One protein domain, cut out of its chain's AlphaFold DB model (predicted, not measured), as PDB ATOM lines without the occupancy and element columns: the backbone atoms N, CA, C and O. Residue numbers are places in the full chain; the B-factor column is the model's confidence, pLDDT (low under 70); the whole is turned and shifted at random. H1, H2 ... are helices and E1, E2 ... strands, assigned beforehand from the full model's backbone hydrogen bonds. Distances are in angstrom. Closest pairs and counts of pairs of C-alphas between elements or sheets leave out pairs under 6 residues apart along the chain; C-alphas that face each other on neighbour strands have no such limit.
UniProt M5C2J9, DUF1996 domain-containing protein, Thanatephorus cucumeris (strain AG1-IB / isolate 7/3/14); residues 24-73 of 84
ATOM      1  N   HIS A  24     208.060 211.507 156.451       74.88
ATOM      2  CA  HIS A  24     208.286 210.302 157.228       74.88
ATOM      3  C   HIS A  24     209.711 210.245 157.787       74.88
ATOM      4  O   HIS A  24     210.655 210.792 157.222       74.88
ATOM      5  N   PHE A  25     209.865 209.537 158.907       79.44
ATOM      6  CA  PHE A  25     211.164 209.187 159.473       79.44
ATOM      7  C   PHE A  25     211.442 207.708 159.232       79.44
ATOM      8  O   PHE A  25     210.619 206.854 159.574       79.44
ATOM      9  N   ILE A  26     212.624 207.391 158.707       80.94
ATOM     10  CA  ILE A  26     213.083 206.008 158.583       80.94
ATOM     11  C   ILE A  26     213.883 205.643 159.838       80.94
ATOM     12  O   ILE A  26     214.993 206.119 160.066       80.94
ATOM     13  N   LEU A  27     213.309 204.782 160.682       83.31
ATOM     14  CA  LEU A  27     213.889 204.370 161.966       83.31
ATOM     15  C   LEU A  27     214.464 202.943 161.890       83.31
ATOM     16  O   LEU A  27     213.975 202.025 162.546       83.31
ATOM     17  N   THR A  28     215.511 202.747 161.085       78.94
ATOM     18  CA  THR A  28     216.050 201.415 160.721       78.94
ATOM     19  C   THR A  28     216.580 200.595 161.902       78.94
ATOM     20  O   THR A  28     216.527 199.369 161.879       78.94
ATOM     21  N   GLN A  29     217.090 201.243 162.951       79.56
ATOM     22  CA  GLN A  29     217.687 200.570 164.116       79.56
ATOM     23  C   GLN A  29     216.748 200.533 165.332       79.56
ATOM     24  O   GLN A  29     217.186 200.336 166.466       79.56
ATOM     25  N   ASN A  30     215.445 200.721 165.119       84.75
ATOM     26  CA  ASN A  30     214.484 200.786 166.208       84.75
ATOM     27  C   ASN A  30     214.196 199.393 166.791       84.75
ATOM     28  O   ASN A  30     213.434 198.610 166.224       84.75
ATOM     29  N   ARG A  31     214.819 199.070 167.929       84.69
ATOM     30  CA  ARG A  31     214.644 197.778 168.602       84.69
ATOM     31  C   ARG A  31     213.607 197.857 169.720       84.69
ATOM     32  O   ARG A  31     213.579 198.806 170.499       84.69
ATOM     33  N   GLN A  32     212.790 196.813 169.808       89.88
ATOM     34  CA  GLN A  32     211.840 196.603 170.899       89.88
ATOM     35  C   GLN A  32     212.601 196.415 172.219       89.88
ATOM     36  O   GLN A  32     213.548 195.628 172.273       89.88
ATOM     37  N   LEU A  33     212.182 197.113 173.276       87.94
ATOM     38  CA  LEU A  33     212.723 196.925 174.624       87.94
ATOM     39  C   LEU A  33     212.091 195.705 175.290       87.94
ATOM     40  O   LEU A  33     212.789 194.864 175.852       87.94
ATOM     41  N   CYS A  34     210.762 195.608 175.217       91.62
ATOM     42  CA  CYS A  34     210.008 194.487 175.756       91.62
ATOM     43  C   CYS A  34     208.632 194.355 175.091       91.62
ATOM     44  O   CYS A  34     208.124 195.273 174.445       91.62
ATOM     45  N   TYR A  35     208.029 193.185 175.280       95.62
ATOM     46  CA  TYR A  35     206.662 192.883 174.883       95.62
ATOM     47  C   TYR A  35     205.916 192.411 176.130       95.62
ATOM     48  O   TYR A  35     206.248 191.368 176.693       95.62
ATOM     49  N   THR A  36     204.990 193.222 176.639       96.44
ATOM     50  CA  THR A  36     204.434 193.042 177.990       96.44
ATOM     51  C   THR A  36     203.002 193.545 178.099       96.44
ATOM     52  O   THR A  36     202.554 194.338 177.286       96.44
ATOM     53  N   ARG A  37     202.269 193.109 179.121       97.19
ATOM     54  CA  ARG A  37     200.923 193.610 179.453       97.19
ATOM     55  C   ARG A  37     200.946 194.685 180.545       97.19
ATOM     56  O   ARG A  37     199.936 194.908 181.203       97.19
ATOM     57  N   ILE A  38     202.103 195.290 180.800       96.25
ATOM     58  CA  ILE A  38     202.261 196.351 181.799       96.25
ATOM     59  C   ILE A  38     201.848 197.686 181.177       96.25
ATOM     60  O   ILE A  38     202.485 198.130 180.230       96.25
ATOM     61  N   ASP A  39     200.838 198.331 181.764       95.62
ATOM     62  CA  ASP A  39     200.457 199.720 181.490       95.62
ATOM     63  C   ASP A  39     200.480 200.510 182.812       95.62
ATOM     64  O   ASP A  39     199.514 200.446 183.583       95.62
ATOM     65  N   PRO A  40     201.582 201.219 183.121       94.88
ATOM     66  CA  PRO A  40     201.756 201.864 184.417       94.88
ATOM     67  C   PRO A  40     200.878 203.113 184.585       94.88
ATOM     68  O   PRO A  40     200.693 203.552 185.713       94.88
ATOM     69  N   LEU A  41     200.306 203.667 183.508       95.06
ATOM     70  CA  LEU A  41     199.406 204.823 183.579       95.06
ATOM     71  C   LEU A  41     197.938 204.405 183.688       95.06
ATOM     72  O   LEU A  41     197.159 205.044 184.396       95.06
ATOM     73  N   ARG A  42     197.531 203.352 182.968       95.31
ATOM     74  CA  ARG A  42     196.124 202.932 182.904       95.31
ATOM     75  C   ARG A  42     195.755 201.902 183.959       95.31
ATOM     76  O   ARG A  42     194.646 201.966 184.487       95.31
ATOM     77  N   THR A  43     196.636 200.940 184.227       95.69
ATOM     78  CA  THR A  43     196.379 199.826 185.152       95.69
ATOM     79  C   THR A  43     197.585 199.559 186.064       95.69
ATOM     80  O   THR A  43     198.167 198.469 186.001       95.69
ATOM     81  N   PRO A  44     197.973 200.525 186.922       95.31
ATOM     82  CA  PRO A  44     199.154 200.399 187.772       95.31
ATOM     83  C   PRO A  44     199.122 199.125 188.627       95.31
ATOM     84  O   PRO A  44     198.089 198.781 189.202       95.31
ATOM     85  N   GLY A  45     200.252 198.417 188.705       95.12
ATOM     86  CA  GLY A  45     200.408 197.228 189.554       95.12
ATOM     87  C   GLY A  45     199.613 195.987 189.123       95.12
ATOM     88  O   GLY A  45     199.563 195.011 189.869       95.12
ATOM     89  N   THR A  46     198.994 195.989 187.939       96.06
ATOM     90  CA  THR A  46     198.174 194.864 187.458       96.06
ATOM     91  C   THR A  46     198.486 194.491 186.009       96.06
ATOM     92  O   THR A  46     199.157 195.223 185.281       96.06
ATOM     93  N   VAL A  47     198.009 193.319 185.584       96.38
ATOM     94  CA  VAL A  47     198.109 192.867 184.191       96.38
ATOM     95  C   VAL A  47     197.037 193.570 183.356       96.38
ATOM     96  O   VAL A  47     195.844 193.348 183.556       96.38
ATOM     97  N   GLY A  48     197.463 194.382 182.391       95.31
ATOM     98  CA  GLY A  48     196.586 195.163 181.525       95.31
ATOM     99  C   GLY A  48     195.773 194.312 180.539       95.31
ATOM    100  O   GLY A  48     196.132 193.170 180.231       95.31
ATOM    101  N   PRO A  49     194.665 194.842 179.991       96.19
ATOM    102  CA  PRO A  49     193.755 194.091 179.120       96.19
ATOM    103  C   PRO A  49     194.325 193.800 177.719       96.19
ATOM    104  O   PRO A  49     193.778 192.959 177.014       96.19
ATOM    105  N   HIS A  50     195.417 194.457 177.318       97.25
ATOM    106  CA  HIS A  50     196.094 194.261 176.032       97.25
ATOM    107  C   HIS A  50     197.619 194.221 176.205       97.25
ATOM    108  O   HIS A  50     198.129 194.409 177.311       97.25
ATOM    109  N   VAL A  51     198.340 193.918 175.123       97.19
ATOM    110  CA  VAL A  51     199.806 193.818 175.114       97.19
ATOM    111  C   VAL A  51     200.412 195.073 174.494       97.19
ATOM    112  O   VAL A  51     199.943 195.557 173.465       97.19
ATOM    113  N   HIS A  52     201.469 195.580 175.112       95.88
ATOM    114  CA  HIS A  52     202.306 196.665 174.629       95.88
ATOM    115  C   HIS A  52     203.576 196.108 174.004       95.88
ATOM    116  O   HIS A  52     204.268 195.272 174.587       95.88
ATOM    117  N   ASN A  53     203.896 196.627 172.825       94.50
ATOM    118  CA  ASN A  53     205.234 196.560 172.269       94.50
ATOM    119  C   ASN A  53     205.961 197.856 172.629       94.50
ATOM    120  O   ASN A  53     205.675 198.899 172.043       94.50
ATOM    121  N   VAL A  54     206.857 197.800 173.610       92.56
ATOM    122  CA  VAL A  54     207.526 198.996 174.127       92.56
ATOM    123  C   VAL A  54     208.785 199.256 173.320       92.56
ATOM    124  O   VAL A  54     209.653 198.388 173.188       92.56
ATOM    125  N   VAL A  55     208.889 200.469 172.787       91.25
ATOM    126  CA  VAL A  55     209.984 200.890 171.919       91.25
ATOM    127  C   VAL A  55     210.479 202.255 172.381       91.25
ATOM    128  O   VAL A  55     209.738 203.234 172.333       91.25
ATOM    129  N   GLY A  56     211.729 202.314 172.841       89.69
ATOM    130  CA  GLY A  56     212.267 203.501 173.505       89.69
ATOM    131  C   GLY A  56     211.672 203.727 174.906       89.69
ATOM    132  O   GLY A  56     210.772 203.015 175.343       89.69
ATOM    133  N   GLY A  57     212.211 204.710 175.629       90.00
ATOM    134  CA  GLY A  57     211.770 205.058 176.981       90.00
ATOM    135  C   GLY A  57     212.653 204.448 178.067       90.00
ATOM    136  O   GLY A  57     212.330 203.411 178.641       90.00
ATOM    137  N   SER A  58     213.786 205.093 178.363       91.69
ATOM    138  CA  SER A  58     214.776 204.589 179.329       91.69
ATOM    139  C   SER A  58     214.245 204.400 180.749       91.69
ATOM    140  O   SER A  58     214.876 203.705 181.537       91.69
ATOM    141  N   ASN A  59     213.137 205.055 181.098       94.19
ATOM    142  CA  ASN A  59     212.501 204.929 182.406       94.19
ATOM    143  C   ASN A  59     211.115 204.280 182.327       94.19
ATOM    144  O   ASN A  59     210.320 204.443 183.248       94.19
ATOM    145  N   PHE A  60     210.811 203.542 181.255       95.12
ATOM    146  CA  PHE A  60     209.632 202.688 181.239       95.12
ATOM    147  C   PHE A  60     209.774 201.596 182.306       95.12
ATOM    148  O   PHE A  60     210.708 200.794 182.280       95.12
ATOM    149  N   SER A  61     208.838 201.568 183.249       94.50
ATOM    150  CA  SER A  61     208.779 200.576 184.317       94.50
ATOM    151  C   SER A  61     207.344 200.449 184.840       94.50
ATOM    152  O   SER A  61     206.540 201.359 184.616       94.50
ATOM    153  N   PRO A  62     207.009 199.370 185.570       95.56
ATOM    154  CA  PRO A  62     205.732 199.263 186.280       95.56
ATOM    155  C   PRO A  62     205.450 200.423 187.249       95.56
ATOM    156  O   PRO A  62     204.285 200.707 187.520       95.56
ATOM    157  N   ASP A  63     206.496 201.100 187.732       95.69
ATOM    158  CA  ASP A  63     206.409 202.180 188.720       95.69
ATOM    159  C   ASP A  63     206.295 203.576 188.079       95.69
ATOM    160  O   ASP A  63     206.106 204.578 188.772       95.69
ATOM    161  N   SER A  64     206.360 203.664 186.746       95.75
ATOM    162  CA  SER A  64     206.298 204.919 185.985       95.75
ATOM    163  C   SER A  64     204.853 205.399 185.824       95.75
ATOM    164  O   SER A  64     204.314 205.471 184.721       95.75
ATOM    165  N   THR A  65     204.210 205.679 186.956       96.25
ATOM    166  CA  THR A  65     202.751 205.837 187.087       96.25
ATOM    167  C   THR A  65     202.218 207.228 186.755       96.25
ATOM    168  O   THR A  65     201.007 207.444 186.800       96.25
ATOM    169  N   THR A  66     203.088 208.169 186.375       96.19
ATOM    170  CA  THR A  66     202.672 209.503 185.928       96.19
ATOM    171  C   THR A  66     203.305 209.880 184.586       96.19
ATOM    172  O   THR A  66     204.416 209.429 184.273       96.19
ATOM    173  N   PRO A  67     202.630 210.719 183.776       94.75
ATOM    174  CA  PRO A  67     203.196 211.224 182.530       94.75
ATOM    175  C   PRO A  67     204.518 211.968 182.735       94.75
ATOM    176  O   PRO A  67     205.414 211.841 181.908       94.75
ATOM    177  N   GLU A  68     204.669 212.700 183.839       97.00
ATOM    178  CA  GLU A  68     205.867 213.491 184.140       97.00
ATOM    179  C   GLU A  68     207.100 212.600 184.296       97.00
ATOM    180  O   GLU A  68     208.177 212.963 183.825       97.00
ATOM    181  N   ILE A  69     206.949 211.413 184.901       95.56
ATOM    182  CA  ILE A  69     208.035 210.431 184.980       95.56
ATOM    183  C   ILE A  69     208.408 209.996 183.565       95.56
ATOM    184  O   ILE A  69     209.562 210.125 183.170       95.56
ATOM    185  N   LEU A  70     207.446 209.538 182.764       93.81
ATOM    186  CA  LEU A  70     207.728 209.030 181.417       93.81
ATOM    187  C   LEU A  70     208.295 210.103 180.474       93.81
ATOM    188  O   LEU A  70     209.142 209.792 179.644       93.81
ATOM    189  N   GLN A  71     207.914 211.370 180.634       94.69
ATOM    190  CA  GLN A  71     208.465 212.496 179.868       94.69
ATOM    191  C   GLN A  71     209.954 212.752 180.142       94.69
ATOM    192  O   GLN A  71     210.636 213.336 179.304       94.69
ATOM    193  N   GLN A  72     210.490 212.287 181.275       96.06
ATOM    194  CA  GLN A  72     211.925 212.352 181.582       96.06
ATOM    195  C   GLN A  72     212.734 211.221 180.925       96.06
ATOM    196  O   GLN A  72     213.950 211.131 181.125       96.06
ATOM    197  N   SER A  73     212.088 210.339 180.153       93.44
ATOM    198  CA  SER A  73     212.769 209.281 179.410       93.44
ATOM    199  C   SER A  73     213.824 209.839 178.460       93.44
ATOM    200  O   SER A  73     213.580 210.761 177.684       93.44
TER     201      SER A  73
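Overview. This is residues 24 to 73 of the 84 residues of the protein "DUF1996 domain-containing protein" of Thanatephorus cucumeris (strain AG1-IB / isolate 7/3/14) (UniProt M5C2J9). With little regular structure, this is mostly loop: a free tail, residues 24 to 29, sticks out before a small two-strand hairpin, E1 and E2, whose strands are joined by a long loop of 15 residues, 37 to 51, and a second long link, of 11 residues, leads from E2 to a short helix, H1, apart from E1. The sheet is antiparallel, order E1 - E2. The 50 printed residues hold E1, E2 and H1 in that order; the class is mixed, with 14 residues in named elements. The whole is only just loose, close to compact, with a radius of gyration of the C-alphas of 11.9 A and spans of 34 by 23 by 17 A.

Along the chain. E1, residues 32 to 36, begins at C-alpha 32 (211.840, 196.603, 170.899) and is 10.9 A long. E2, residues 52 to 55, is 9.2 A long. H1, residues 67 to 71, is 6.0 A long and ends at C-alpha 71 (208.465, 212.496, 179.868).

Arrangement. E1 and E2 form a hairpin at 163 degrees, with N 52 and O 36 at 2.7 A. E1 and H1 are apart. In H1 every O i to N i+4 pair is within hydrogen-bond range.

Size, cuts and confidence. The C-alphas farthest apart, of His 24 and Gly 45, are 35.7 A apart. Both links are long, and the printed part has no cut. No printed residue is under 70 in pLDDT.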